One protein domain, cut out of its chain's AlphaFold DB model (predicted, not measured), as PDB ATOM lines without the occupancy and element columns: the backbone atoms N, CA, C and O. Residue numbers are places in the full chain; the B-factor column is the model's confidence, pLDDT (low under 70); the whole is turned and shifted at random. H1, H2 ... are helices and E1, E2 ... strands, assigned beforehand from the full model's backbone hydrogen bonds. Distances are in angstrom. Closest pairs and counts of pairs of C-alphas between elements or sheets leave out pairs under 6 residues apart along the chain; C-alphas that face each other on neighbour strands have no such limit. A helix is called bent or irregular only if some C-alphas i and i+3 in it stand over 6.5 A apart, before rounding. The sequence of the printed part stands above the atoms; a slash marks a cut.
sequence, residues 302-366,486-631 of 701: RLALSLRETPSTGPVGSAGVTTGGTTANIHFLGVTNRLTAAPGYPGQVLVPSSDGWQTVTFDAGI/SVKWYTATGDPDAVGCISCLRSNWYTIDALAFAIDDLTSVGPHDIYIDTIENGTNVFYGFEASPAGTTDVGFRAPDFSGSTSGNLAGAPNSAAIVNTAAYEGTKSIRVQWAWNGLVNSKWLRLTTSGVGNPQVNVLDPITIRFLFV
ATOM      1  N   ARG A 302      -2.223  57.703  21.752       95.62
ATOM      2  CA  ARG A 302      -3.069  57.670  20.565       95.62
ATOM      3  C   ARG A 302      -3.876  56.385  20.576       95.62
ATOM      4  O   ARG A 302      -3.365  55.337  20.943       95.62
ATOM      5  N   LEU A 303      -5.125  56.454  20.163       96.69
ATOM      6  CA  LEU A 303      -6.091  55.378  20.231       96.69
ATOM      7  C   LEU A 303      -6.766  55.198  18.870       96.69
ATOM      8  O   LEU A 303      -7.176  56.160  18.213       96.69
ATOM      9  N   ALA A 304      -6.914  53.938  18.480       97.56
ATOM     10  CA  ALA A 304      -7.820  53.499  17.432       97.56
ATOM     11  C   ALA A 304      -8.645  52.306  17.922       97.56
ATOM     12  O   ALA A 304      -8.220  51.556  18.808       97.56
ATOM     13  N   LEU A 305      -9.810  52.102  17.312       97.50
ATOM     14  CA  LEU A 305     -10.634  50.928  17.573       97.50
ATOM     15  C   LEU A 305     -10.276  49.819  16.578       97.50
ATOM     16  O   LEU A 305     -10.385  50.017  15.369       97.50
ATOM     17  N   SER A 306      -9.834  48.661  17.075       96.00
ATOM     18  CA  SER A 306      -9.536  47.494  16.239       96.00
ATOM     19  C   SER A 306     -10.820  46.706  15.992       96.00
ATOM     20  O   SER A 306     -11.398  46.140  16.922       96.00
ATOM     21  N   LEU A 307     -11.261  46.673  14.738       95.88
ATOM     22  CA  LEU A 307     -12.487  46.020  14.297       95.88
ATOM     23  C   LEU A 307     -12.169  44.844  13.387       95.88
ATOM     24  O   LEU A 307     -11.525  45.004  12.352       95.88
ATOM     25  N   ARG A 308     -12.664  43.665  13.742       93.62
ATOM     26  CA  ARG A 308     -12.555  42.452  12.931       93.62
ATOM     27  C   ARG A 308     -13.857  42.199  12.190       93.62
ATOM     28  O   ARG A 308     -14.919  42.242  12.805       93.62
ATOM     29  N   GLU A 309     -13.782  41.914  10.895       91.69
ATOM     30  CA  GLU A 309     -14.970  41.588  10.097       91.69
ATOM     31  C   GLU A 309     -15.700  40.366  10.659       91.69
ATOM     32  O   GLU A 309     -15.080  39.381  11.060       91.69
ATOM     33  N   THR A 310     -17.030  40.417  10.675       89.81
ATOM     34  CA  THR A 310     -17.852  39.277  11.075       89.81
ATOM     35  C   THR A 310     -19.097  39.172  10.188       89.81
ATOM     36  O   THR A 310     -19.674  40.200   9.829       89.81
ATOM     37  N   PRO A 311     -19.526  37.952   9.810       87.50
ATOM     38  CA  PRO A 311     -20.807  37.734   9.142       87.50
ATOM     39  C   PRO A 311     -21.988  37.765  10.121       87.50
ATOM     40  O   PRO A 311     -23.136  37.711   9.692       87.50
ATOM     41  N   SER A 312     -21.719  37.785  11.430       84.31
ATOM     42  CA  SER A 312     -22.756  37.755  12.455       84.31
ATOM     43  C   SER A 312     -23.562  39.054  12.460       84.31
ATOM     44  O   SER A 312     -22.992  40.140  12.429       84.31
ATOM     45  N   THR A 313     -24.886  38.932  12.518       84.69
ATOM     46  CA  THR A 313     -25.839  40.056  12.553       84.69
ATOM     47  C   THR A 313     -26.696  40.041  13.820       84.69
ATOM     48  O   THR A 313     -27.816  40.554  13.822       84.69
ATOM     49  N   GLY A 314     -26.231  39.355  14.871       82.31
ATOM     50  CA  GLY A 314     -26.947  39.274  16.144       82.31
ATOM     51  C   GLY A 314     -26.974  40.622  16.881       82.31
ATOM     52  O   GLY A 314     -26.447  41.617  16.384       82.31
ATOM     53  N   PRO A 315     -27.554  40.685  18.090       91.25
ATOM     54  CA  PRO A 315     -27.627  41.941  18.821       91.25
ATOM     55  C   PRO A 315     -26.228  42.464  19.166       91.25
ATOM     56  O   PRO A 315     -25.308  41.691  19.463       91.25
ATOM     57  N   VAL A 316     -26.090  43.790  19.137       93.38
ATOM     58  CA  VAL A 316     -24.896  44.516  19.585       93.38
ATOM     59  C   VAL A 316     -24.448  44.000  20.957       93.38
ATOM     60  O   VAL A 316     -25.273  43.765  21.839       93.38
ATOM     61  N   GLY A 317     -23.141  43.804  21.124       91.25
ATOM     62  CA  GLY A 317     -22.518  43.322  22.357       91.25
ATOM     63  C   GLY A 317     -22.435  41.806  22.509       91.25
ATOM     64  O   GLY A 317     -21.632  41.324  23.302       91.25
ATOM     65  N   SER A 318     -23.207  41.032  21.739       90.81
ATOM     66  CA  SER A 318     -23.081  39.567  21.751       90.81
ATOM     67  C   SER A 318     -21.804  39.099  21.052       90.81
ATOM     68  O   SER A 318     -21.260  39.804  20.202       90.81
ATOM     69  N   ALA A 319     -21.341  37.892  21.379       90.06
ATOM     70  CA  ALA A 319     -20.179  37.285  20.733       90.06
ATOM     71  C   ALA A 319     -20.368  37.212  19.207       90.06
ATOM     72  O   ALA A 319     -21.327  36.602  18.730       90.06
ATOM     73  N   GLY A 320     -19.450  37.804  18.442       87.56
ATOM     74  CA  GLY A 320     -19.418  37.622  16.993       87.56
ATOM     75  C   GLY A 320     -18.539  36.447  16.561       87.56
ATOM     76  O   GLY A 320     -17.763  35.887  17.336       87.56
ATOM     77  N   VAL A 321     -18.644  36.082  15.283       86.88
ATOM     78  CA  VAL A 321     -17.824  35.025  14.670       86.88
ATOM     79  C   VAL A 321     -16.445  35.586  14.324       86.88
ATOM     80  O   VAL A 321     -16.357  36.605  13.636       86.88
ATOM     81  N   THR A 322     -15.383  34.914  14.777       79.38
ATOM     82  CA  THR A 322     -13.983  35.364  14.639       79.38
ATOM     83  C   THR A 322     -13.086  34.402  13.850       79.38
ATOM     84  O   THR A 322     -11.887  34.653  13.723       79.38
ATOM     85  N   THR A 323     -13.636  33.303  13.325       72.62
ATOM     86  CA  THR A 323     -12.889  32.254  12.616       72.62
ATOM     87  C   THR A 323     -13.431  32.005  11.201       72.62
ATOM     88  O   THR A 323     -14.637  31.897  10.990       72.62
ATOM     89  N   GLY A 324     -12.516  31.864  10.228       58.34
ATOM     90  CA  GLY A 324     -12.799  31.455   8.841       58.34
ATOM     91  C   GLY A 324     -13.054  32.593   7.835       58.34
ATOM     92  O   GLY A 324     -13.700  33.593   8.142       58.34
ATOM     93  N   GLY A 325     -12.567  32.435   6.598       67.06
ATOM     94  CA  GLY A 325     -12.827  33.362   5.484       67.06
ATOM     95  C   GLY A 325     -12.332  34.796   5.725       67.06
ATOM     96  O   GLY A 325     -11.225  35.009   6.219       67.06
ATOM     97  N   THR A 326     -13.167  35.786   5.391       60.28
ATOM     98  CA  THR A 326     -12.879  37.222   5.561       60.28
ATOM     99  C   THR A 326     -12.848  37.677   7.024       60.28
ATOM    100  O   THR A 326     -12.353  38.759   7.308       60.28
ATOM    101  N   THR A 327     -13.261  36.847   7.994       68.69
ATOM    102  CA  THR A 327     -13.224  37.196   9.437       68.69
ATOM    103  C   THR A 327     -11.811  37.333  10.016       68.69
ATOM    104  O   THR A 327     -11.617  37.722  11.170       68.69
ATOM    105  N   ALA A 328     -10.785  37.038   9.215       80.12
ATOM    106  CA  ALA A 328      -9.409  37.371   9.544       80.12
ATOM    107  C   ALA A 328      -9.070  38.846   9.263       80.12
ATOM    108  O   ALA A 328      -8.112  39.336   9.853       80.12
ATOM    109  N   ASN A 329      -9.837  39.557   8.426       91.38
ATOM    110  CA  ASN A 329      -9.632  40.975   8.138       91.38
ATOM    111  C   ASN A 329      -9.858  41.828   9.383       91.38
ATOM    112  O   ASN A 329     -10.881  41.707  10.062       91.38
ATOM    113  N   ILE A 330      -8.907  42.717   9.659       94.19
ATOM    114  CA  ILE A 330      -8.956  43.618  10.809       94.19
ATOM    115  C   ILE A 330      -8.621  45.023  10.341       94.19
ATOM    116  O   ILE A 330      -7.693  45.222   9.555       94.19
ATOM    117  N   HIS A 331      -9.354  45.994  10.862       96.31
ATOM    118  CA  HIS A 331      -9.267  47.402  10.514       96.31
ATOM    119  C   HIS A 331      -9.058  48.231  11.775       96.31
ATOM    120  O   HIS A 331      -9.622  47.925  12.821       96.31
ATOM    121  N   PHE A 332      -8.281  49.303  11.675       97.75
ATOM    122  CA  PHE A 332      -8.289  50.358  12.678       97.75
ATOM    123  C   PHE A 332      -9.267  51.443  12.245       97.75
ATOM    124  O   PHE A 332      -9.105  52.034  11.178       97.75
ATOM    125  N   LEU A 333     -10.266  51.710  13.078       97.44
ATOM    126  CA  LEU A 333     -11.194  52.824  12.930       97.44
ATOM    127  C   LEU A 333     -10.677  54.035  13.726       97.44
ATOM    128  O   LEU A 333     -10.165  53.882  14.836       97.44
ATOM    129  N   GLY A 334     -10.795  55.236  13.153       95.44
ATOM    130  CA  GLY A 334     -10.292  56.490  13.728       95.44
ATOM    131  C   GLY A 334      -8.954  56.979  13.154       95.44
ATOM    132  O   GLY A 334      -8.460  58.025  13.565       95.44
ATOM    133  N   VAL A 335      -8.356  56.254  12.202       95.81
ATOM    134  CA  VAL A 335      -7.039  56.568  11.611       95.81
ATOM    135  C   VAL A 335      -7.064  56.447  10.089       95.81
ATOM    136  O   VAL A 335      -7.852  55.687   9.534       95.81
ATOM    137  N   THR A 336      -6.181  57.185   9.411       94.56
ATOM    138  CA  THR A 336      -6.074  57.186   7.936       94.56
ATOM    139  C   THR A 336      -4.850  56.443   7.415       94.56
ATOM    140  O   THR A 336      -4.730  56.194   6.221       94.56
ATOM    141  N   ASN A 337      -3.919  56.078   8.294       94.19
ATOM    142  CA  ASN A 337      -2.727  55.331   7.931       94.19
ATOM    143  C   ASN A 337      -2.245  54.453   9.091       94.19
ATOM    144  O   ASN A 337      -2.827  54.409  10.179       94.19
ATOM    145  N   ARG A 338      -1.145  53.746   8.837       93.38
ATOM    146  CA  ARG A 338      -0.432  52.934   9.819       93.38
ATOM    147  C   ARG A 338       1.010  53.393   9.926       93.38
ATOM    148  O   ARG A 338       1.630  53.730   8.920       93.38
ATOM    149  N   LEU A 339       1.566  53.302  11.126       92.12
ATOM    150  CA  LEU A 339       3.003  53.406  11.351       92.12
ATOM    151  C   LEU A 339       3.540  51.986  11.482       92.12
ATOM    152  O   LEU A 339       3.523  51.406  12.565       92.12
ATOM    153  N   THR A 340       3.958  51.380  10.368       88.94
ATOM    154  CA  THR A 340       4.218  49.928  10.267       88.94
ATOM    155  C   THR A 340       3.011  49.091  10.715       88.94
ATOM    156  O   THR A 340       2.034  48.978   9.971       88.94
ATOM    157  N   ALA A 341       3.041  48.498  11.912       89.75
ATOM    158  CA  ALA A 341       1.931  47.731  12.480       89.75
ATOM    159  C   ALA A 341       1.050  48.537  13.453       89.75
ATOM    160  O   ALA A 341      -0.037  48.069  13.770       89.75
ATOM    161  N   ALA A 342       1.480  49.721  13.899       94.19
ATOM    162  CA  ALA A 342       0.729  50.551  14.837       94.19
ATOM    163  C   ALA A 342      -0.352  51.401  14.142       94.19
ATOM    164  O   ALA A 342      -0.166  51.800  12.983       94.19
ATOM    165  N   PRO A 343      -1.444  51.751  14.850       94.88
ATOM    166  CA  PRO A 343      -2.349  52.812  14.424       94.88
ATOM    167  C   PRO A 343      -1.594  54.120  14.154       94.88
ATOM    168  O   PRO A 343      -0.801  54.584  14.982       94.88
ATOM    169  N   GLY A 344      -1.823  54.702  12.979       93.62
ATOM    170  CA  GLY A 344      -1.215  55.965  12.577       93.62
ATOM    171  C   GLY A 344      -2.056  57.185  12.951       93.62
ATOM    172  O   GLY A 344      -2.683  57.199  14.004       93.62
ATOM    173  N   TYR A 345      -2.039  58.214  12.108       92.50
ATOM    174  CA  TYR A 345      -2.606  59.541  12.350       92.50
ATOM    175  C   TYR A 345      -3.916  59.789  11.560       92.50
ATOM    176  O   TYR A 345      -4.190  59.096  10.568       92.50
ATOM    177  N   PRO A 346      -4.748  60.772  11.968       85.69
ATOM    178  CA  PRO A 346      -4.613  61.577  13.191       85.69
ATOM    179  C   PRO A 346      -4.820  60.754  14.473       85.69
ATOM    180  O   PRO A 346      -4.115  61.001  15.445       85.69
ATOM    181  N   GLY A 347      -5.671  59.717  14.439       85.12
ATOM    182  CA  GLY A 347      -6.032  58.930  15.624       85.12
ATOM    183  C   GLY A 347      -6.820  59.749  16.650       85.12
ATOM    184  O   GLY A 347      -6.842  60.976  16.598       85.12
ATOM    185  N   GLN A 348      -7.481  59.076  17.589       92.75
ATOM    186  CA  GLN A 348      -7.989  59.747  18.789       92.75
ATOM    187  C   GLN A 348      -6.831  59.895  19.778       92.75
ATOM    188  O   GLN A 348      -6.014  58.988  19.870       92.75
ATOM    189  N   VAL A 349      -6.721  61.002  20.509       93.88
ATOM    190  CA  VAL A 349      -5.657  61.179  21.513       93.88
ATOM    191  C   VAL A 349      -6.296  61.285  22.886       93.88
ATOM    192  O   VAL A 349      -7.076  62.200  23.134       93.88
ATOM    193  N   LEU A 350      -5.956  60.351  23.771       94.19
ATOM    194  CA  LEU A 350      -6.291  60.434  25.187       94.19
ATOM    195  C   LEU A 350      -5.208  61.235  25.892       94.19
ATOM    196  O   LEU A 350      -4.028  60.868  25.874       94.19
ATOM    197  N   VAL A 351      -5.624  62.326  26.522       91.69
ATOM    198  CA  VAL A 351      -4.734  63.230  27.250       91.69
ATOM    199  C   VAL A 351      -5.026  63.089  28.739       91.69
ATOM    200  O   VAL A 351      -6.193  63.064  29.115       91.69
ATOM    201  N   PRO A 352      -4.016  62.999  29.608       88.44
ATOM    202  CA  PRO A 352      -4.241  63.022  31.047       88.44
ATOM    203  C   PRO A 352      -4.934  64.324  31.443       88.44
ATOM    204  O   PRO A 352      -4.460  65.406  31.097       88.44
ATOM    205  N   SER A 353      -6.049  64.228  32.157       81.94
ATOM    206  CA  SER A 353      -6.836  65.387  32.568       81.94
ATOM    207  C   SER A 353      -7.304  65.271  34.016       81.94
ATOM    208  O   SER A 353      -7.672  64.198  34.494       81.94
ATOM    209  N   SER A 354      -7.287  66.403  34.719       76.38
ATOM    210  CA  SER A 354      -7.935  66.572  36.024       76.38
ATOM    211  C   SER A 354      -9.453  66.752  35.919       76.38
ATOM    212  O   SER A 354     -10.134  66.729  36.938       76.38
ATOM    213  N   ASP A 355      -9.982  66.935  34.707       69.38
ATOM    214  CA  ASP A 355     -11.390  67.262  34.450       69.38
ATOM    215  C   ASP A 355     -12.310  66.025  34.493       69.38
ATOM    216  O   ASP A 355     -13.522  66.135  34.315       69.38
ATOM    217  N   GLY A 356     -11.746  64.842  34.763       83.56
ATOM    218  CA  GLY A 356     -12.479  63.591  34.933       83.56
ATOM    219  C   GLY A 356     -12.553  62.745  33.661       83.56
ATOM    220  O   GLY A 356     -11.567  62.576  32.942       83.56
ATOM    221  N   TRP A 357     -13.716  62.137  33.426       92.38
ATOM    222  CA  TRP A 357     -13.931  61.174  32.346       92.38
ATOM    223  C   TRP A 357     -13.972  61.840  30.962       92.38
ATOM    224  O   TRP A 357     -14.690  62.810  30.734       92.38
ATOM    225  N   GLN A 358     -13.244  61.261  30.012       94.44
ATOM    226  CA  GLN A 358     -13.213  61.619  28.599       94.44
ATOM    227  C   GLN A 358     -14.148  60.719  27.793       94.44
ATOM    228  O   GLN A 358     -14.211  59.506  27.996       94.44
ATOM    229  N   THR A 359     -14.850  61.322  26.837       95.56
ATOM    230  CA  THR A 359     -15.693  60.616  25.867       95.56
ATOM    231  C   THR A 359     -14.945  60.486  24.552       95.56
ATOM    232  O   THR A 359     -14.598  61.498  23.947       95.56
ATOM    233  N   VAL A 360     -14.725  59.254  24.094       96.81
ATOM    234  CA  VAL A 360     -14.145  58.984  22.775       96.81
ATOM    235  C   VAL A 360     -15.178  58.288  21.904       96.81
ATOM    236  O   VAL A 360     -15.709  57.247  22.288       96.81
ATOM    237  N   THR A 361     -15.425  58.838  20.716       96.88
ATOM    238  CA  THR A 361     -16.375  58.292  19.743       96.88
ATOM    239  C   THR A 361     -15.666  57.945  18.438       96.88
ATOM    240  O   THR A 361     -14.964  58.767  17.848       96.88
ATOM    241  N   PHE A 362     -15.880  56.718  17.974       97.25
ATOM    242  CA  PHE A 362     -15.450  56.220  16.677       97.25
ATOM    243  C   PHE A 362     -16.660  56.120  15.755       97.25
ATOM    244  O   PHE A 362     -17.550  55.300  15.976       97.25
ATOM    245  N   ASP A 363     -16.673  56.936  14.708       95.12
ATOM    246  CA  ASP A 363     -17.704  56.910  13.677       95.12
ATOM    247  C   ASP A 363     -17.076  56.526  12.332       95.12
ATOM    248  O   ASP A 363     -16.131  57.163  11.857       95.12
ATOM    249  N   ALA A 364     -17.587  55.455  11.722       94.62
ATOM    250  CA  ALA A 364     -17.191  55.050  10.378       94.62
ATOM    251  C   ALA A 364     -17.816  55.948   9.302       94.62
ATOM    252  O   ALA A 364     -17.360  55.938   8.159       94.62
ATOM    253  N   GLY A 365     -18.827  56.750   9.641       91.00
ATOM    254  CA  GLY A 365     -19.489  57.662   8.720       91.00
ATOM    255  C   GLY A 365     -20.076  56.915   7.529       91.00
ATOM    256  O   GLY A 365     -19.895  57.336   6.386       91.00
ATOM    257  N   ILE A 366     -20.701  55.758   7.769       89.31
ATOM    258  CA  ILE A 366     -21.268  54.947   6.694       89.31
ATOM    259  C   ILE A 366     -22.522  55.632   6.154       89.31
ATOM    260  O   ILE A 366     -23.594  55.641   6.751       89.31
ATOM    261  N   SER A 486     -10.828  54.989   8.343       95.81
ATOM    262  CA  SER A 486     -10.334  53.662   8.721       95.81
ATOM    263  C   SER A 486      -9.159  53.230   7.853       95.81
ATOM    264  O   SER A 486      -8.995  53.701   6.725       95.81
ATOM    265  N   VAL A 487      -8.363  52.296   8.368       96.19
ATOM    266  CA  VAL A 487      -7.287  51.647   7.616       96.19
ATOM    267  C   VAL A 487      -7.235  50.151   7.906       96.19
ATOM    268  O   VAL A 487      -7.352  49.719   9.054       96.19
ATOM    269  N   LYS A 488      -6.991  49.339   6.879       95.25
ATOM    270  CA  LYS A 488      -6.862  47.889   7.018       95.25
ATOM    271  C   LYS A 488      -5.542  47.514   7.704       95.25
ATOM    272  O   LYS A 488      -4.444  47.759   7.189       95.25
ATOM    273  N   TRP A 489      -5.628  46.906   8.885       94.81
ATOM    274  CA  TRP A 489      -4.482  46.448   9.676       94.81
ATOM    275  C   TRP A 489      -4.022  45.035   9.298       94.81
ATOM    276  O   TRP A 489      -2.825  44.763   9.191       94.81
ATOM    277  N   TYR A 490      -4.954  44.132   9.041       92.38
ATOM    278  CA  TYR A 490      -4.630  42.777   8.623       92.38
ATOM    279  C   TYR A 490      -5.552  42.368   7.486       92.38
ATOM    280  O   TYR A 490      -6.740  42.688   7.506       92.38
ATOM    281  N   THR A 491      -4.991  41.669   6.501       91.50
ATOM    282  CA  THR A 491      -5.747  41.154   5.363       91.50
ATOM    283  C   THR A 491      -5.713  39.634   5.346       91.50
ATOM    284  O   THR A 491      -4.659  39.020   5.525       91.50
ATOM    285  N   ALA A 492      -6.883  39.029   5.178       88.06
ATOM    286  CA  ALA A 492      -7.013  37.603   4.965       88.06
ATOM    287  C   ALA A 492      -6.413  37.220   3.606       88.06
ATOM    288  O   ALA A 492      -6.477  37.978   2.637       88.06
ATOM    289  N   THR A 493      -5.858  36.014   3.508       85.25
ATOM    290  CA  THR A 493      -5.402  35.477   2.224       85.25
ATOM    291  C   THR A 493      -6.558  35.452   1.221       85.25
ATOM    292  O   THR A 493      -7.617  34.902   1.516       85.25
ATOM    293  N   GLY A 494      -6.338  36.014   0.030       84.25
ATOM    294  CA  GLY A 494      -7.340  36.071  -1.041       84.25
ATOM    295  C   GLY A 494      -8.302  37.258  -0.958       84.25
ATOM    296  O   GLY A 494      -9.140  37.407  -1.844       84.25
ATOM    297  N   ASP A 495      -8.182  38.115   0.058       87.69
ATOM    298  CA  ASP A 495      -8.925  39.367   0.084       87.69
ATOM    299  C   ASP A 495      -8.340  40.369  -0.934       87.69
ATOM    300  O   ASP A 495      -7.117  40.537  -0.996       87.69
ATOM    301  N   PRO A 496      -9.181  41.032  -1.748       87.75
ATOM    302  CA  PRO A 496      -8.717  41.977  -2.764       87.75
ATOM    303  C   PRO A 496      -8.154  43.287  -2.184       87.75
ATOM    304  O   PRO A 496      -7.384  43.959  -2.869       87.75
ATOM    305  N   ASP A 497      -8.503  43.655  -0.948       89.94
ATOM    306  CA  ASP A 497      -7.970  44.845  -0.288       89.94
ATOM    307  C   ASP A 497      -6.691  44.502   0.472       89.94
ATOM    308  O   ASP A 497      -6.681  43.738   1.447       89.94
ATOM    309  N   ALA A 498      -5.593  45.128   0.056       91.69
ATOM    310  CA  ALA A 498      -4.311  44.986   0.718       91.69
ATOM    311  C   ALA A 498      -4.307  45.618   2.122       91.69
ATOM    312  O   ALA A 498      -5.084  46.514   2.465       91.69
ATOM    313  N   VAL A 499      -3.352  45.175   2.936       93.19
ATOM    314  CA  VAL A 499      -2.936  45.879   4.153       93.19
ATOM    315  C   VAL A 499      -2.668  47.359   3.840       93.19
ATOM    316  O   VAL A 499      -1.955  47.674   2.894       93.19
ATOM    317  N   GLY A 500      -3.215  48.264   4.656       92.88
ATOM    318  CA  GLY A 500      -3.073  49.712   4.474       92.88
ATOM    319  C   GLY A 500      -4.166  50.363   3.624       92.88
ATOM    320  O   GLY A 500      -4.181  51.583   3.511       92.88
ATOM    321  N   CYS A 501      -5.089  49.579   3.064       93.38
ATOM    322  CA  CYS A 501      -6.267  50.097   2.379       93.38
ATOM    323  C   CYS A 501      -7.076  51.045   3.287       93.38
ATOM    324  O   CYS A 501      -7.293  50.738   4.459       93.38
ATOM    325  N   ILE A 502      -7.487  52.197   2.749       93.50
ATOM    326  CA  ILE A 502      -8.176  53.270   3.481       93.50
ATOM    327  C   ILE A 502      -9.671  53.215   3.163       93.50
ATOM    328  O   ILE A 502     -10.046  53.025   2.009       93.50
ATOM    329  N   SER A 503     -10.514  53.410   4.177       90.50
ATOM    330  CA  SER A 503     -11.976  53.492   4.032       90.50
ATOM    331  C   SER A 503     -12.623  52.284   3.340       90.50
ATOM    332  O   SER A 503     -13.601  52.421   2.607       90.50
ATOM    333  N   CYS A 504     -12.075  51.091   3.574       88.62
ATOM    334  CA  CYS A 504     -12.535  49.839   2.972       88.62
ATOM    335  C   CYS A 504     -13.180  48.885   3.972       88.62
ATOM    336  O   CYS A 504     -13.007  47.668   3.911       88.62
ATOM    337  N   LEU A 505     -13.976  49.431   4.891       91.56
ATOM    338  CA  LEU A 505     -14.950  48.609   5.594       91.56
ATOM    339  C   LEU A 505     -15.956  48.095   4.553       91.56
ATOM    340  O   LEU A 505     -16.503  48.898   3.796       91.56
ATOM    341  N   ARG A 506     -16.232  46.780   4.533       82.88
ATOM    342  CA  ARG A 506     -17.160  46.124   3.580       82.88
ATOM    343  C   ARG A 506     -18.408  45.512   4.207       82.88
ATOM    344  O   ARG A 506     -19.414  45.356   3.526       82.88
ATOM    345  N   SER A 507     -18.402  45.239   5.507       85.62
ATOM    346  CA  SER A 507     -19.597  44.825   6.261       85.62
ATOM    347  C   SER A 507     -20.211  46.005   7.019       85.62
ATOM    348  O   SER A 507     -19.567  47.050   7.138       85.62
ATOM    349  N   ASN A 508     -21.435  45.842   7.520       88.44
ATOM    350  CA  ASN A 508     -21.994  46.694   8.579       88.44
ATOM    351  C   ASN A 508     -21.617  46.158   9.969       88.44
ATOM    352  O   ASN A 508     -21.557  46.918  10.929       88.44
ATOM    353  N   TRP A 509     -21.339  44.860  10.070       92.50
ATOM    354  CA  TRP A 509     -21.073  44.176  11.327       92.50
ATOM    355  C   TRP A 509     -19.600  43.815  11.469       92.50
ATOM    356  O   TRP A 509     -18.976  43.259  10.560       92.50
ATOM    357  N   TYR A 510     -19.066  44.132  12.643       95.06
ATOM    358  CA  TYR A 510     -17.704  43.826  13.065       95.06
ATOM    359  C   TYR A 510     -17.731  43.314  14.493       95.06
ATOM    360  O   TYR A 510     -18.714  43.484  15.198       95.06
ATOM    361  N   THR A 511     -16.633  42.727  14.939       94.38
ATOM    362  CA  THR A 511     -16.364  42.537  16.361       94.38
ATOM    363  C   THR A 511     -15.297  43.511  16.824       94.38
ATOM    364  O   THR A 511     -14.358  43.793  16.074       94.38
ATOM    365  N   ILE A 512     -15.417  44.011  18.054       94.75
ATOM    366  CA  ILE A 512     -14.300  44.689  18.711       94.75
ATOM    367  C   ILE A 512     -13.244  43.623  18.989       94.75
ATOM    368  O   ILE A 512     -13.444  42.728  19.803       94.75
ATOM    369  N   ASP A 513     -12.132  43.702  18.267       93.31
ATOM    370  CA  ASP A 513     -10.991  42.802  18.421       93.31
ATOM    371  C   ASP A 513     -10.074  43.267  19.555       93.31
ATOM    372  O   ASP A 513      -9.552  42.456  20.322       93.31
ATOM    373  N   ALA A 514      -9.878  44.584  19.651       95.44
ATOM    374  CA  ALA A 514      -9.046  45.218  20.659       95.44
ATOM    375  C   ALA A 514      -9.278  46.734  20.720       95.44
ATOM    376  O   ALA A 514      -9.732  47.356  19.755       95.44
ATOM    377  N   LEU A 515      -8.835  47.344  21.816       97.31
ATOM    378  CA  LEU A 515      -8.441  48.752  21.816       97.31
ATOM    379  C   LEU A 515      -6.961  48.844  21.436       97.31
ATOM    380  O   LEU A 515      -6.123  48.136  22.001       97.31
ATOM    381  N   ALA A 516      -6.642  49.673  20.444       97.56
ATOM    382  CA  ALA A 516      -5.289  49.809  19.923       97.56
ATOM    383  C   ALA A 516      -4.676  51.132  20.397       97.56
ATOM    384  O   ALA A 516      -4.911  52.178  19.790       97.56
ATOM    385  N   PHE A 517      -3.893  51.082  21.477       97.88
ATOM    386  CA  PHE A 517      -3.164  52.242  21.995       97.88
ATOM    387  C   PHE A 517      -1.785  52.311  21.346       97.88
ATOM    388  O   PHE A 517      -1.056  51.330  21.367       97.88
ATOM    389  N   ALA A 518      -1.390  53.445  20.791       96.44
ATOM    390  CA  ALA A 518      -0.058  53.694  20.259       96.44
ATOM    391  C   ALA A 518       0.611  54.822  21.042       96.44
ATOM    392  O   ALA A 518      -0.061  55.731  21.539       96.44
ATOM    393  N   ILE A 519       1.939  54.776  21.133       93.25
ATOM    394  CA  ILE A 519       2.687  55.870  21.747       93.25
ATOM    395  C   ILE A 519       2.468  57.159  20.939       93.25
ATOM    396  O   ILE A 519       2.557  57.182  19.703       93.25
ATOM    397  N   ASP A 520       2.133  58.228  21.653       92.88
ATOM    398  CA  ASP A 520       1.893  59.555  21.078       92.88
ATOM    399  C   ASP A 520       2.845  60.617  21.631       92.88
ATOM    400  O   ASP A 520       3.153  61.607  20.964       92.88
ATOM    401  N   ASP A 521       3.365  60.383  22.833       89.12
ATOM    402  CA  ASP A 521       4.434  61.154  23.444       89.12
ATOM    403  C   ASP A 521       5.743  60.353  23.422       89.12
ATOM    404  O   ASP A 521       5.904  59.367  24.138       89.12
ATOM    405  N   LEU A 522       6.691  60.778  22.585       87.50
ATOM    406  CA  LEU A 522       8.005  60.137  22.462       87.50
ATOM    407  C   LEU A 522       9.000  60.570  23.547       87.50
ATOM    408  O   LEU A 522      10.176  60.228  23.456       87.50
ATOM    409  N   THR A 523       8.556  61.314  24.560       80.00
ATOM    410  CA  THR A 523       9.389  61.729  25.695       80.00
ATOM    411  C   THR A 523       9.222  60.831  26.923       80.00
ATOM    412  O   THR A 523      10.030  60.905  27.844       80.00
ATOM    413  N   SER A 524       8.216  59.945  26.946       82.94
ATOM    414  CA  SER A 524       7.922  59.084  28.095       82.94
ATOM    415  C   SER A 524       7.402  57.704  27.690       82.94
ATOM    416  O   SER A 524       6.635  57.550  26.744       82.94
ATOM    417  N   VAL A 525       7.802  56.678  28.444       82.25
ATOM    418  CA  VAL A 525       7.346  55.291  28.259       82.25
ATOM    419  C   VAL A 525       6.097  54.938  29.082       82.25
ATOM    420  O   VAL A 525       5.585  53.826  28.961       82.25
ATOM    421  N   GLY A 526       5.575  55.853  29.900       82.75
ATOM    422  CA  GLY A 526       4.557  55.541  30.908       82.75
ATOM    423  C   GLY A 526       5.149  55.381  32.312       82.75
ATOM    424  O   GLY A 526       6.252  55.854  32.563       82.75
ATOM    425  N   PRO A 527       4.451  54.737  33.258       85.44
ATOM    426  CA  PRO A 527       3.287  53.887  33.097       85.44
ATOM    427  C   PRO A 527       2.044  54.678  32.708       85.44
ATOM    428  O   PRO A 527       1.915  55.862  33.005       85.44
ATOM    429  N   HIS A 528       1.141  53.981  32.039       91.00
ATOM    430  CA  HIS A 528      -0.211  54.408  31.741       91.00
ATOM    431  C   HIS A 528      -1.133  53.668  32.697       91.00
ATOM    432  O   HIS A 528      -0.999  52.456  32.866       91.00
ATOM    433  N   ASP A 529      -2.045  54.400  33.309       90.06
ATOM    434  CA  ASP A 529      -3.063  53.922  34.225       90.06
ATOM    435  C   ASP A 529      -4.389  54.536  33.794       90.06
ATOM    436  O   ASP A 529      -4.652  55.722  34.013       90.06
ATOM    437  N   ILE A 530      -5.171  53.739  33.074       94.75
ATOM    438  CA  ILE A 530      -6.402  54.179  32.428       94.75
ATOM    439  C   ILE A 530      -7.555  53.362  32.977       94.75
ATOM    440  O   ILE A 530      -7.456  52.141  33.093       94.75
ATOM    441  N   TYR A 531      -8.671  54.025  33.254       95.31
ATOM    442  CA  TYR A 531      -9.926  53.350  33.537       95.31
ATOM    443  C   TYR A 531     -10.808  53.427  32.303       95.31
ATOM    444  O   TYR A 531     -10.876  54.465  31.647       95.31
ATOM    445  N   ILE A 532     -11.460  52.322  31.982       96.62
ATOM    446  CA  ILE A 532     -12.378  52.208  30.859       96.62
ATOM    447  C   ILE A 532     -13.733  51.860  31.442       96.62
ATOM    448  O   ILE A 532     -13.856  50.942  32.253       96.62
ATOM    449  N   ASP A 533     -14.740  52.599  31.021       95.25
ATOM    450  CA  ASP A 533     -16.118  52.354  31.395       95.25
ATOM    451  C   ASP A 533     -17.023  52.567  30.182       95.25
ATOM    452  O   ASP A 533     -16.566  53.080  29.157       95.25
ATOM    453  N   THR A 534     -18.275  52.131  30.297       93.81
ATOM    454  CA  THR A 534     -19.372  52.332  29.347       93.81
ATOM    455  C   THR A 534     -18.948  52.238  27.876       93.81
ATOM    456  O   THR A 534     -18.536  53.217  27.248       93.81
ATOM    457  N   ILE A 535     -19.080  51.043  27.303       95.38
ATOM    458  CA  ILE A 535     -18.918  50.806  25.868       95.38
ATOM    459  C   ILE A 535     -20.301  50.767  25.220       95.38
ATOM    460  O   ILE A 535     -21.151  49.932  25.552       95.38
ATOM    461  N   GLU A 536     -20.496  51.673  24.272       96.38
ATOM    462  CA  GLU A 536     -21.756  51.940  23.591       96.38
ATOM    463  C   GLU A 536     -21.625  51.747  22.083       96.38
ATOM    464  O   GLU A 536     -20.590  52.055  21.488       96.38
ATOM    465  N   ASN A 537     -22.704  51.306  21.442       96.88
ATOM    466  CA  ASN A 537     -22.871  51.418  19.996       96.88
ATOM    467  C   ASN A 537     -24.254  52.012  19.697       96.88
ATOM    468  O   ASN A 537     -25.285  51.438  20.057       96.88
ATOM    469  N   GLY A 538     -24.263  53.219  19.129       94.69
ATOM    470  CA  GLY A 538     -25.435  54.087  19.109       94.69
ATOM    471  C   GLY A 538     -25.808  54.506  20.530       94.69
ATOM    472  O   GLY A 538     -24.981  55.047  21.255       94.69
ATOM    473  N   THR A 539     -27.045  54.227  20.938       91.56
ATOM    474  CA  THR A 539     -27.539  54.470  22.305       91.56
ATOM    475  C   THR A 539     -27.515  53.217  23.185       91.56
ATOM    476  O   THR A 539     -28.038  53.240  24.297       91.56
ATOM    477  N   ASN A 540     -26.999  52.091  22.680       93.94
ATOM    478  CA  ASN A 540     -26.995  50.822  23.398       93.94
ATOM    479  C   ASN A 540     -25.676  50.634  24.159       93.94
ATOM    480  O   ASN A 540     -24.648  50.354  23.537       93.94
ATOM    481  N   VAL A 541     -25.720  50.745  25.490       93.25
ATOM    482  CA  VAL A 541     -24.618  50.349  26.380       93.25
ATOM    483  C   VAL A 541     -24.595  48.827  26.464       93.25
ATOM    484  O   VAL A 541     -25.508  48.216  27.018       93.25
ATOM    485  N   PHE A 542     -23.543  48.200  25.944       91.06
ATOM    486  CA  PHE A 542     -23.402  46.740  25.985       91.06
ATOM    487  C   PHE A 542     -22.268  46.259  26.891       91.06
ATOM    488  O   PHE A 542     -22.128  45.056  27.117       91.06
ATOM    489  N   TYR A 543     -21.467  47.179  27.429       89.81
ATOM    490  CA  TYR A 543     -20.456  46.871  28.432       89.81
ATOM    491  C   TYR A 543     -20.376  47.985  29.473       89.81
ATOM    492  O   TYR A 543     -19.983  49.096  29.142       89.81
ATOM    493  N   GLY A 544     -20.718  47.677  30.725       90.25
ATOM    494  CA  GLY A 544     -20.582  48.595  31.867       90.25
ATOM    495  C   GLY A 544     -19.884  47.963  33.072       90.25
ATOM    496  O   GLY A 544     -19.971  48.482  34.165       90.25
ATOM    497  N   PHE A 545     -19.261  46.787  32.906       92.06
ATOM    498  CA  PHE A 545     -18.443  46.093  33.923       92.06
ATOM    499  C   PHE A 545     -19.137  45.681  35.238       92.06
ATOM    500  O   PHE A 545     -18.571  44.911  36.014       92.06
ATOM    501  N   GLU A 546     -20.391  46.079  35.450       91.69
ATOM    502  CA  GLU A 546     -21.111  45.890  36.708       91.69
ATOM    503  C   GLU A 546     -21.292  44.434  37.123       91.69
ATOM    504  O   GLU A 546     -21.359  44.170  38.315       91.69
ATOM    505  N   ALA A 547     -21.372  43.487  36.183       90.31
ATOM    506  CA  ALA A 547     -21.688  42.084  36.469       90.31
ATOM    507  C   ALA A 547     -20.559  41.307  37.174       90.31
ATOM    508  O   ALA A 547     -20.787  40.193  37.643       90.31
ATOM    509  N   SER A 548     -19.346  41.861  37.235       91.31
ATOM    510  CA  SER A 548     -18.176  41.188  37.807       91.31
ATOM    511  C   SER A 548     -17.714  41.866  39.100       91.31
ATOM    512  O   SER A 548     -17.608  43.090  39.121       91.31
ATOM    513  N   PRO A 549     -17.386  41.108  40.166       91.81
ATOM    514  CA  PRO A 549     -16.824  41.679  41.393       91.81
ATOM    515  C   PRO A 549     -15.494  42.405  41.163       91.81
ATOM    516  O   PRO A 549     -14.732  42.042  40.258       91.81
ATOM    517  N   ALA A 550     -15.149  43.358  42.029       90.94
ATOM    518  CA  ALA A 550     -13.854  44.036  41.951       90.94
ATOM    519  C   ALA A 550     -12.677  43.063  42.185       90.94
ATOM    520  O   ALA A 550     -12.768  42.055  42.900       90.94
ATOM    521  N   GLY A 551     -11.554  43.331  41.520       90.06
ATOM    522  CA  GLY A 551     -10.375  42.467  41.450       90.06
ATOM    523  C   GLY A 551     -10.494  41.305  40.458       90.06
ATOM    524  O   GLY A 551      -9.535  40.555  40.293       90.06
ATOM    525  N   THR A 552     -11.642  41.132  39.794       92.44
ATOM    526  CA  THR A 552     -11.788  40.125  38.731       92.44
ATOM    527  C   THR A 552     -10.962  40.540  37.511       92.44
ATOM    528  O   THR A 552     -11.004  41.695  37.092       92.44
ATOM    529  N   THR A 553     -10.207  39.600  36.950       93.19
ATOM    530  CA  THR A 553      -9.405  39.772  35.730       93.19
ATOM    531  C   THR A 553     -10.054  39.029  34.563       93.19
ATOM    532  O   THR A 553     -10.985  38.251  34.766       93.19
ATOM    533  N   ASP A 554      -9.578  39.272  33.340       91.38
ATOM    534  CA  ASP A 554     -10.090  38.622  32.121       91.38
ATOM    535  C   ASP A 554     -11.584  38.902  31.852       91.38
ATOM    536  O   ASP A 554     -12.273  38.137  31.175       91.38
ATOM    537  N   VAL A 555     -12.085  40.067  32.280       89.25
ATOM    538  CA  VAL A 555     -13.444  40.562  31.992       89.25
ATOM    539  C   VAL A 555     -13.368  41.787  31.087       89.25
ATOM    540  O   VAL A 555     -12.762  42.792  31.445       89.25
ATOM    541  N   GLY A 556     -13.992  41.712  29.914       89.56
ATOM    542  CA  GLY A 556     -13.993  42.768  28.900       89.56
ATOM    543  C   GLY A 556     -12.687  42.822  28.123       89.56
ATOM    544  O   GLY A 556     -12.707  42.620  26.910       89.56
ATOM    545  N   PHE A 557     -11.563  43.019  28.816       94.75
ATOM    546  CA  PHE A 557     -10.221  43.032  28.240       94.75
ATOM    547  C   PHE A 557      -9.236  42.150  29.014       94.75
ATOM    548  O   PHE A 557      -9.307  42.006  30.236       94.75
ATOM    549  N   ARG A 558      -8.283  41.580  28.275       95.12
ATOM    550  CA  ARG A 558      -7.162  40.798  28.814       95.12
ATOM    551  C   ARG A 558      -6.050  41.714  29.316       95.12
ATOM    552  O   ARG A 558      -6.019  42.898  28.986       95.12
ATOM    553  N   ALA A 559      -5.102  41.145  30.061       94.88
ATOM    554  CA  ALA A 559      -3.876  41.847  30.427       94.88
ATOM    555  C   ALA A 559      -3.150  42.395  29.170       94.88
ATOM    556  O   ALA A 559      -3.167  41.730  28.127       94.88
ATOM    557  N   PRO A 560      -2.528  43.586  29.240       96.75
ATOM    558  CA  PRO A 560      -1.875  44.231  28.098       96.75
ATOM    559  C   PRO A 560      -0.899  43.355  27.293       96.75
ATOM    560  O   PRO A 560      -0.895  43.402  26.061       96.75
ATOM    561  N   ASP A 561      -0.091  42.529  27.956       93.62
ATOM    562  CA  ASP A 561       0.894  41.651  27.310       93.62
ATOM    563  C   ASP A 561       0.315  40.358  26.718       93.62
ATOM    564  O   ASP A 561       1.041  39.612  26.058       93.62
ATOM    565  N   PHE A 562      -0.985  40.096  26.888       94.56
ATOM    566  CA  PHE A 562      -1.608  38.861  26.418       94.56
ATOM    567  C   PHE A 562      -1.462  38.689  24.897       94.56
ATOM    568  O   PHE A 562      -1.341  37.579  24.373       94.56
ATOM    569  N   SER A 563      -1.474  39.800  24.161       91.88
ATOM    570  CA  SER A 563      -1.342  39.783  22.712       91.88
ATOM    571  C   SER A 563       0.109  39.570  22.282       91.88
ATOM    572  O   SER A 563       0.913  40.503  22.276       91.88
ATOM    573  N   GLY A 564       0.427  38.365  21.799       87.00
ATOM    574  CA  GLY A 564       1.759  38.039  21.269       87.00
ATOM    575  C   GLY A 564       2.225  38.927  20.102       87.00
ATOM    576  O   GLY A 564       3.419  39.016  19.844       87.00
ATOM    577  N   SER A 565       1.312  39.633  19.415       87.69
ATOM    578  CA  SER A 565       1.672  40.606  18.369       87.69
ATOM    579  C   SER A 565       2.225  41.933  18.902       87.69
ATOM    580  O   SER A 565       2.833  42.679  18.137       87.69
ATOM    581  N   THR A 566       1.991  42.256  20.178       94.62
ATOM    582  CA  THR A 566       2.378  43.546  20.773       94.62
ATOM    583  C   THR A 566       3.074  43.432  22.125       94.62
ATOM    584  O   THR A 566       3.593  44.438  22.594       94.62
ATOM    585  N   SER A 567       3.146  42.248  22.738       90.56
ATOM    586  CA  SER A 567       3.822  42.036  24.029       90.56
ATOM    587  C   SER A 567       5.286  42.490  24.010       90.56
ATOM    588  O   SER A 567       5.744  43.143  24.940       90.56
ATOM    589  N   GLY A 568       5.990  42.282  22.891       88.75
ATOM    590  CA  GLY A 568       7.356  42.777  22.677       88.75
ATOM    591  C   GLY A 568       7.507  44.306  22.627       88.75
ATOM    592  O   GLY A 568       8.634  44.796  22.576       88.75
ATOM    593  N   ASN A 569       6.414  45.080  22.646       92.19
ATOM    594  CA  ASN A 569       6.442  46.545  22.754       92.19
ATOM    595  C   ASN A 569       6.336  47.046  24.202       92.19
ATOM    596  O   ASN A 569       6.514  48.244  24.440       92.19
ATOM    597  N   LEU A 570       6.010  46.162  25.147       87.56
ATOM    598  CA  LEU A 570       5.659  46.512  26.518       87.56
ATOM    599  C   LEU A 570       6.800  46.180  27.480       87.56
ATOM    600  O   LEU A 570       7.596  45.267  27.246       87.56
ATOM    601  N   ALA A 571       6.884  46.940  28.569       82.19
ATOM    602  CA  ALA A 571       7.660  46.541  29.735       82.19
ATOM    603  C   ALA A 571       6.947  45.380  30.456       82.19
ATOM    604  O   ALA A 571       5.729  45.247  30.365       82.19
ATOM    605  N   GLY A 572       7.692  44.553  31.199       75.88
ATOM    606  CA  GLY A 572       7.118  43.394  31.903       75.88
ATOM    607  C   GLY A 572       6.133  43.750  33.028       75.88
ATOM    608  O   GLY A 572       5.367  42.899  33.469       75.88
ATOM    609  N   ALA A 573       6.144  44.998  33.501       74.81
ATOM    610  CA  ALA A 573       5.173  45.536  34.445       74.81
ATOM    611  C   ALA A 573       5.124  47.080  34.348       74.81
ATOM    612  O   ALA A 573       6.120  47.667  33.925       74.81
ATOM    613  N   PRO A 574       4.026  47.745  34.774       81.94
ATOM    614  CA  PRO A 574       2.758  47.129  35.156       81.94
ATOM    615  C   PRO A 574       2.134  46.408  33.959       81.94
ATOM    616  O   PRO A 574       2.432  46.721  32.812       81.94
ATOM    617  N   ASN A 575       1.329  45.390  34.237       90.25
ATOM    618  CA  ASN A 575       0.640  44.604  33.222       90.25
ATOM    619  C   ASN A 575      -0.642  44.054  33.844       90.25
ATOM    620  O   ASN A 575      -0.678  42.943  34.371       90.25
ATOM    621  N   SER A 576      -1.673  44.890  33.891       92.62
ATOM    622  CA  SER A 576      -2.926  44.556  34.567       92.62
ATOM    623  C   SER A 576      -4.123  45.056  33.775       92.62
ATOM    624  O   SER A 576      -4.079  46.146  33.208       92.62
ATOM    625  N   ALA A 577      -5.183  44.253  33.763       95.94
ATOM    626  CA  ALA A 577      -6.531  44.632  33.367       95.94
ATOM    627  C   ALA A 577      -7.496  43.965  34.358       95.94
ATOM    628  O   ALA A 577      -7.622  42.737  34.374       95.94
ATOM    629  N   ALA A 578      -8.106  44.755  35.241       94.81
ATOM    630  CA  ALA A 578      -8.932  44.237  36.329       94.81
ATOM    631  C   ALA A 578     -10.102  45.164  36.656       94.81
ATOM    632  O   ALA A 578      -9.985  46.387  36.570       94.81
ATOM    633  N   ILE A 579     -11.220  44.573  37.075       94.50
ATOM    634  CA  ILE A 579     -12.387  45.318  37.542       94.50
ATOM    635  C   ILE A 579     -12.052  46.033  38.848       94.50
ATOM    636  O   ILE A 579     -11.449  45.449  39.748       94.50
ATOM    637  N   VAL A 580     -12.460  47.290  38.972       92.19
ATOM    638  CA  VAL A 580     -12.234  48.123  40.153       92.19
ATOM    639  C   VAL A 580     -13.492  48.901  40.515       92.19
ATOM    640  O   VAL A 580     -14.310  49.215  39.659       92.19
ATOM    641  N   ASN A 581     -13.603  49.257  41.789       90.12
ATOM    642  CA  ASN A 581     -14.649  50.112  42.358       90.12
ATOM    643  C   ASN A 581     -14.074  51.441  42.890       90.12
ATOM    644  O   ASN A 581     -14.687  52.110  43.713       90.12
ATOM    645  N   THR A 582     -12.858  51.807  42.469       87.12
ATOM    646  CA  THR A 582     -12.201  53.058  42.894       87.12
ATOM    647  C   THR A 582     -12.619  54.255  42.046       87.12
ATOM    648  O   THR A 582     -12.515  55.387  42.507       87.12
ATOM    649  N   ALA A 583     -13.119  54.004  40.835       89.19
ATOM    650  CA  ALA A 583     -13.749  54.980  39.960       89.19
ATOM    651  C   ALA A 583     -14.738  54.267  39.032       89.19
ATOM    652  O   ALA A 583     -14.478  53.143  38.600       89.19
ATOM    653  N   ALA A 584     -15.838  54.937  38.708       91.38
ATOM    654  CA  ALA A 584     -16.779  54.545  37.665       91.38
ATOM    655  C   ALA A 584     -17.349  55.818  37.021       91.38
ATOM    656  O   ALA A 584     -17.381  56.876  37.661       91.38
ATOM    657  N   TYR A 585     -17.722  55.738  35.751       92.62
ATOM    658  CA  TYR A 585     -18.462  56.780  35.049       92.62
ATOM    659  C   TYR A 585     -19.958  56.615  35.322       92.62
ATOM    660  O   TYR A 585     -20.623  57.561  35.740       92.62
ATOM    661  N   GLU A 586     -20.456  55.390  35.153       87.94
ATOM    662  CA  GLU A 586     -21.810  54.970  35.499       87.94
ATOM    663  C   GLU A 586     -21.750  53.749  36.421       87.94
ATOM    664  O   GLU A 586     -20.783  53.000  36.422       87.94
ATOM    665  N   GLY A 587     -22.780  53.549  37.244       88.75
ATOM    666  CA  GLY A 587     -22.812  52.409  38.159       88.75
ATOM    667  C   GLY A 587     -21.772  52.497  39.283       88.75
ATOM    668  O   GLY A 587     -21.658  53.518  39.966       88.75
ATOM    669  N   THR A 588     -21.087  51.385  39.540       90.31
ATOM    670  CA  THR A 588     -20.173  51.208  40.675       90.31
ATOM    671  C   THR A 588     -18.795  50.686  40.291       90.31
ATOM    672  O   THR A 588     -17.908  50.665  41.151       90.31
ATOM    673  N   LYS A 589     -18.592  50.250  39.043       92.25
ATOM    674  CA  LYS A 589     -17.360  49.589  38.615       92.25
ATOM    675  C   LYS A 589     -16.906  50.054  37.242       92.25
ATOM    676  O   LYS A 589     -17.695  50.380  36.376       92.25
ATOM    677  N   SER A 590     -15.600  49.991  37.036       94.25
ATOM    678  CA  SER A 590     -14.957  50.136  35.730       94.25
ATOM    679  C   SER A 590     -13.821  49.120  35.612       94.25
ATOM    680  O   SER A 590     -13.508  48.415  36.578       94.25
ATOM    681  N   ILE A 591     -13.182  49.017  34.446       95.38
ATOM    682  CA  ILE A 591     -11.928  48.261  34.318       95.38
ATOM    683  C   ILE A 591     -10.735  49.212  34.379       95.38
ATOM    684  O   ILE A 591     -10.671  50.187  33.638       95.38
ATOM    685  N   ARG A 592      -9.759  48.909  35.237       95.12
ATOM    686  CA  ARG A 592      -8.462  49.594  35.289       95.12
ATOM    687  C   ARG A 592      -7.443  48.814  34.476       95.12
ATOM    688  O   ARG A 592      -7.268  47.615  34.694       95.12
ATOM    689  N   VAL A 593      -6.758  49.502  33.574       97.06
ATOM    690  CA  VAL A 593      -5.750  48.948  32.672       97.06
ATOM    691  C   VAL A 593      -4.433  49.677  32.886       97.06
ATOM    692  O   VAL A 593      -4.378  50.904  32.820       97.06
ATOM    693  N   GLN A 594      -3.365  48.915  33.129       93.06
ATOM    694  CA  GLN A 594      -2.049  49.459  33.440       93.06
ATOM    695  C   GLN A 594      -0.951  48.819  32.601       93.06
ATOM    696  O   GLN A 594      -0.812  47.594  32.612       93.06
ATOM    697  N   TRP A 595      -0.147  49.644  31.927       93.75
ATOM    698  CA  TRP A 595       1.007  49.194  31.143       93.75
ATOM    699  C   TRP A 595       2.102  50.257  31.027       93.75
ATOM    700  O   TRP A 595       1.870  51.439  31.259       93.75
ATOM    701  N   ALA A 596       3.294  49.854  30.597       88.56
ATOM    702  CA  ALA A 596       4.342  50.766  30.146       88.56
ATOM    703  C   ALA A 596       4.960  50.262  28.835       88.56
ATOM    704  O   ALA A 596       4.944  49.063  28.546       88.56
ATOM    705  N   TRP A 597       5.499  51.172  28.029       89.88
ATOM    706  CA  TRP A 597       6.282  50.844  26.839       89.88
ATOM    707  C   TRP A 597       7.695  50.408  27.245       89.88
ATOM    708  O   TRP A 597       8.244  50.887  28.230       89.88
ATOM    709  N   ASN A 598       8.340  49.555  26.452       83.50
ATOM    710  CA  ASN A 598       9.764  49.229  26.638       83.50
ATOM    711  C   ASN A 598      10.706  50.101  25.781       83.50
ATOM    712  O   ASN A 598      11.844  49.724  25.516       83.50
ATOM    713  N   GLY A 599      10.229  51.251  25.292       82.75
ATOM    714  CA  GLY A 599      11.044  52.221  24.560       82.75
ATOM    715  C   GLY A 599      10.227  53.332  23.896       82.75
ATOM    716  O   GLY A 599       9.000  53.299  23.898       82.75
ATOM    717  N   LEU A 600      10.923  54.302  23.297       84.50
ATOM    718  CA  LEU A 600      10.358  55.558  22.778       84.50
ATOM    719  C   LEU A 600      10.327  55.592  21.241       84.50
ATOM    720  O   LEU A 600      10.946  56.443  20.607       84.50
ATOM    721  N   VAL A 601       9.637  54.636  20.618       86.75
ATOM    722  CA  VAL A 601       9.522  54.562  19.149       86.75
ATOM    723  C   VAL A 601       8.059  54.642  18.745       86.75
ATOM    724  O   VAL A 601       7.256  53.855  19.230       86.75
ATOM    725  N   ASN A 602       7.722  55.530  17.806       87.69
ATOM    726  CA  ASN A 602       6.343  55.801  17.368       87.69
ATOM    727  C   ASN A 602       5.587  54.608  16.746       87.69
ATOM    728  O   ASN A 602       4.376  54.691  16.542       87.69
ATOM    729  N   SER A 603       6.281  53.507  16.451       89.94
ATOM    730  CA  SER A 603       5.711  52.241  15.986       89.94
ATOM    731  C   SER A 603       5.324  51.285  17.121       89.94
ATOM    732  O   SER A 603       4.746  50.231  16.847       89.94
ATOM    733  N   LYS A 604       5.617  51.619  18.387       93.25
ATOM    734  CA  LYS A 604       5.174  50.838  19.549       93.25
ATOM    735  C   LYS A 604       3.701  51.092  19.835       93.25
ATOM    736  O   LYS A 604       3.231  52.230  19.873       93.25
ATOM    737  N   TRP A 605       2.983  49.997  20.033       96.81
ATOM    738  CA  TRP A 605       1.557  50.003  20.314       96.81
ATOM    739  C   TRP A 605       1.151  48.754  21.096       96.81
ATOM    740  O   TRP A 605       1.855  47.741  21.083       96.81
ATOM    741  N   LEU A 606       0.020  48.859  21.781       97.81
ATOM    742  CA  LEU A 606      -0.651  47.864  22.595       97.81
ATOM    743  C   LEU A 606      -1.937  47.464  21.878       97.81
ATOM    744  O   LEU A 606      -2.794  48.308  21.612       97.81
ATOM    745  N   ARG A 607      -2.089  46.167  21.619       96.94
ATOM    746  CA  ARG A 607      -3.352  45.555  21.214       96.94
ATOM    747  C   ARG A 607      -4.035  44.977  22.451       96.94
ATOM    748  O   ARG A 607      -3.834  43.808  22.773       96.94
ATOM    749  N   LEU A 608      -4.830  45.793  23.139       97.50
ATOM    750  CA  LEU A 608      -5.582  45.378  24.322       97.50
ATOM    751  C   LEU A 608      -6.791  44.535  23.887       97.50
ATOM    752  O   LEU A 608      -7.848  45.068  23.557       97.50
ATOM    753  N   THR A 609      -6.598  43.219  23.802       95.00
ATOM    754  CA  THR A 609      -7.589  42.278  23.257       95.00
ATOM    755  C   THR A 609      -8.760  42.049  24.202       95.00
ATOM    756  O   THR A 609      -8.579  42.012  25.419       95.00
ATOM    757  N   THR A 610      -9.938  41.799  23.638       92.62
ATOM    758  CA  THR A 610     -11.150  41.482  24.404       92.62
ATOM    759  C   THR A 610     -11.092  40.121  25.117       92.62
ATOM    760  O   THR A 610     -10.364  39.205  24.712       92.62
ATOM    761  N   SER A 611     -11.869  39.968  26.193       85.44
ATOM    762  CA  SER A 611     -11.923  38.769  27.044       85.44
ATOM    763  C   SER A 611     -13.342  38.378  27.476       85.44
ATOM    764  O   SER A 611     -14.278  39.172  27.387       85.44
ATOM    765  N   GLY A 612     -13.501  37.142  27.970       66.12
ATOM    766  CA  GLY A 612     -14.718  36.636  28.622       66.12
ATOM    767  C   GLY A 612     -15.926  36.372  27.711       66.12
ATOM    768  O   GLY A 612     -16.430  35.254  27.669       66.12
ATOM    769  N   VAL A 613     -16.396  37.376  26.969       59.41
ATOM    770  CA  VAL A 613     -17.726  37.385  26.314       59.41
ATOM    771  C   VAL A 613     -17.679  36.992  24.829       59.41
ATOM    772  O   VAL A 613     -18.660  37.133  24.106       59.41
ATOM    773  N   GLY A 614     -16.525  36.510  24.354       74.12
ATOM    774  CA  GLY A 614     -16.190  36.537  22.926       74.12
ATOM    775  C   GLY A 614     -15.944  37.975  22.451       74.12
ATOM    776  O   GLY A 614     -16.181  38.928  23.188       74.12
ATOM    777  N   ASN A 615     -15.421  38.159  21.239       88.75
ATOM    778  CA  ASN A 615     -15.238  39.509  20.700       88.75
ATOM    779  C   ASN A 615     -16.637  40.104  20.434       88.75
ATOM    780  O   ASN A 615     -17.355  39.553  19.588       88.75
ATOM    781  N   PRO A 616     -17.063  41.164  21.150       92.25
ATOM    782  CA  PRO A 616     -18.432  41.655  21.077       92.25
ATOM    783  C   PRO A 616     -18.681  42.286  19.713       92.25
ATOM    784  O   PRO A 616     -17.852  43.049  19.210       92.25
ATOM    785  N   GLN A 617     -19.816  41.959  19.101       93.62
ATOM    786  CA  GLN A 617     -20.185  42.499  17.801       93.62
ATOM    787  C   GLN A 617     -20.787  43.900  17.911       93.62
ATOM    788  O   GLN A 617     -21.542  44.205  18.833       93.62
ATOM    789  N   VAL A 618     -20.463  44.736  16.939       95.81
ATOM    790  CA  VAL A 618     -20.896  46.122  16.806       95.81
ATOM    791  C   VAL A 618     -21.315  46.379  15.368       95.81
ATOM    792  O   VAL A 618     -20.797  45.772  14.424       95.81
ATOM    793  N   ASN A 619     -22.251  47.300  15.213       94.44
ATOM    794  CA  ASN A 619     -22.726  47.782  13.940       94.44
ATOM    795  C   ASN A 619     -22.112  49.159  13.657       94.44
ATOM    796  O   ASN A 619     -22.410  50.131  14.345       94.44
ATOM    797  N   VAL A 620     -21.262  49.252  12.633       94.62
ATOM    798  CA  VAL A 620     -20.521  50.488  12.296       94.62
ATOM    799  C   VAL A 620     -21.375  51.544  11.590       94.62
ATOM    800  O   VAL A 620     -20.859  52.561  11.132       94.62
ATOM    801  N   LEU A 621     -22.672  51.287  11.447       91.19
ATOM    802  CA  LEU A 621     -23.646  52.287  11.020       91.19
ATOM    803  C   LEU A 621     -23.962  53.283  12.130       91.19
ATOM    804  O   LEU A 621     -24.309  54.422  11.834       91.19
ATOM    805  N   ASP A 622     -23.834  52.836  13.374       93.88
ATOM    806  CA  ASP A 622     -23.964  53.667  14.552       93.88
ATOM    807  C   ASP A 622     -22.565  53.953  15.123       93.88
ATOM    808  O   ASP A 622     -21.671  53.101  15.041       93.88
ATOM    809  N   PRO A 623     -22.350  55.133  15.728       96.06
ATOM    810  CA  PRO A 623     -21.085  55.451  16.373       96.06
ATOM    811  C   PRO A 623     -20.799  54.478  17.522       96.06
ATOM    812  O   PRO A 623     -21.713  54.007  18.200       96.06
ATOM    813  N   ILE A 624     -19.522  54.189  17.757       98.06
ATOM    814  CA  ILE A 624     -19.061  53.392  18.897       98.06
ATOM    815  C   ILE A 624     -18.398  54.341  19.886       98.06
ATOM    816  O   ILE A 624     -17.418  55.001  19.546       98.06
ATOM    817  N   THR A 625     -18.930  54.415  21.099       97.88
ATOM    818  CA  THR A 625     -18.516  55.393  22.107       97.88
ATOM    819  C   THR A 625     -17.983  54.683  23.346       97.88
ATOM    820  O   THR A 625     -18.524  53.666  23.764       97.88
ATOM    821  N   ILE A 626     -16.891  55.200  23.912       97.75
ATOM    822  CA  ILE A 626     -16.214  54.626  25.082       97.75
ATOM    823  C   ILE A 626     -15.866  55.746  26.064       97.75
ATOM    824  O   ILE A 626     -15.462  56.840  25.644       97.75
ATOM    825  N   ARG A 627     -16.011  55.488  27.368       96.69
ATOM    826  CA  ARG A 627     -15.583  56.406  28.432       96.69
ATOM    827  C   ARG A 627     -14.217  56.001  28.974       96.69
ATOM    828  O   ARG A 627     -13.979  54.842  29.301       96.69
ATOM    829  N   PHE A 628     -13.324  56.978  29.088       96.75
ATOM    830  CA  PHE A 628     -11.978  56.792  29.623       96.75
ATOM    831  C   PHE A 628     -11.708  57.760  30.766       96.75
ATOM    832  O   PHE A 628     -11.914  58.958  30.614       96.75
ATOM    833  N   LEU A 629     -11.183  57.280  31.885       94.06
ATOM    834  CA  LEU A 629     -10.566  58.132  32.895       94.06
ATOM    835  C   LEU A 629      -9.055  58.001  32.761       94.06
ATOM    836  O   LEU A 629      -8.513  56.896  32.819       94.06
ATOM    837  N   PHE A 630      -8.379  59.134  32.606       92.69
ATOM    838  CA  PHE A 630      -6.930  59.183  32.492       92.69
ATOM    839  C   PHE A 630      -6.412  60.375  33.290       92.69
ATOM    840  O   PHE A 630      -6.546  61.516  32.858       92.69
ATOM    841  N   VAL A 631      -5.894  60.116  34.488       84.12
ATOM    842  CA  VAL A 631      -5.573  61.156  35.481       84.12
ATOM    843  C   VAL A 631      -4.089  61.524  35.383       84.12
ATOM    844  O   VAL A 631      -3.268  60.622  35.270       84.12
TER     845      VAL A 631
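This is residues 302 to 366 and 486 to 631 of the 701 residues of an uncharacterized protein of Verrucomicrobia bacterium (UniProt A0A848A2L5). What shape do these coordinates make? They make a sandwich, two strongly twisted sheets face to face with their strands crossed at 45 degrees: E1, E2, E3, E5, E6, E11 and E12 form one layer, E4, E7, E8, E9, E10 and E13 the other. The parts that face each other lie 10.2 A centre to centre, and the small helix H1 only grazes the first sheet. What is it made of? The printed part has 211 residues, with one named helix and thirteen named strands in the order E1 H1 E2 E3 E4 E5 E6 E7 E8 E9 E10 E11 E12 E13; both sheets are branched and antiparallel, and the class is mostly strand, with 91 of the 211 residues in named elements. It is compact, with a radius of gyration of the C-alphas of 16.0 A and spans of 45 by 38 by 28 A.

Which residues form the larger sheet? E1 is residues 302 to 309, from C-alpha 302 at (-3.069, 57.670, 20.565), E2 330 to 333, E3 348 to 350, E5 486 to 490, E6 509 to 519, E11 605 to 611 and E12 617 to 619. E6 measures 28.5 A and bends by 54 degrees at residue 513. Which form the other? E4 is residues 357 to 362, E7 528 to 537, E8 540 to 543, E9 570 to 580, E10 590 to 597 and E13 624 to 630, ending at C-alpha 630 (-6.930, 59.183, 32.492). E7 measures 25.7 A and bends by 57 degrees at residue 534. Where is the helix? H1 is residues 325 to 328, only just irregular, with C-alphas 325 and 328 6.7 A apart.

How is the larger sheet paired? E1 has E2, with N 307 and O 331 at 2.8 A, and E3, with N 303 and O 348 at 2.7 A, on one side, and E6, with N 304 and O 516 at 3.0 A, on the other side. E5 is the neighbour of E2, with N 332 and O 487 at 2.8 A; E11, with N 517 and O 606 at 3.0 A, and E12, with N 510 and O 618 at 3.0 A, are neighbours of E6. How is the other sheet paired? E7 has E10, with N 530 and O 593 at 3.0 A, and its hairpin partner E8, with N 537 and O 540 at 3.0 A, on one side, and E13, with N 533 and O 627 at 2.9 A, on the other side. E4 is the neighbour of E13, with N 360 and O 626 at 3.0 A, and E9 forms a hairpin with E10, with N 578 and O 592 at 3.0 A. Where does H1 stand? Its closest C-alphas to E1 are those of Thr 327 and Glu 309, 4.8 A apart; H1 is too short for an O i to N i+4 pair, and its 1 O i to N i+3 pair is not within range.

How large is it, and is it cut? The two C-alphas farthest apart, those of Ser 354 and Gly 494, are 48.0 A apart; residues 367 to 485 are not printed, and C-alphas 366 and 486 are 11.2 A apart across the cut. Which links are long, and where is confidence low? The links E1 to H1, E2 to E3, E5 to E6 and E8 to E9 are long. The pLDDT is under 70 at residues 324 to 327, 355 and 612 to 613.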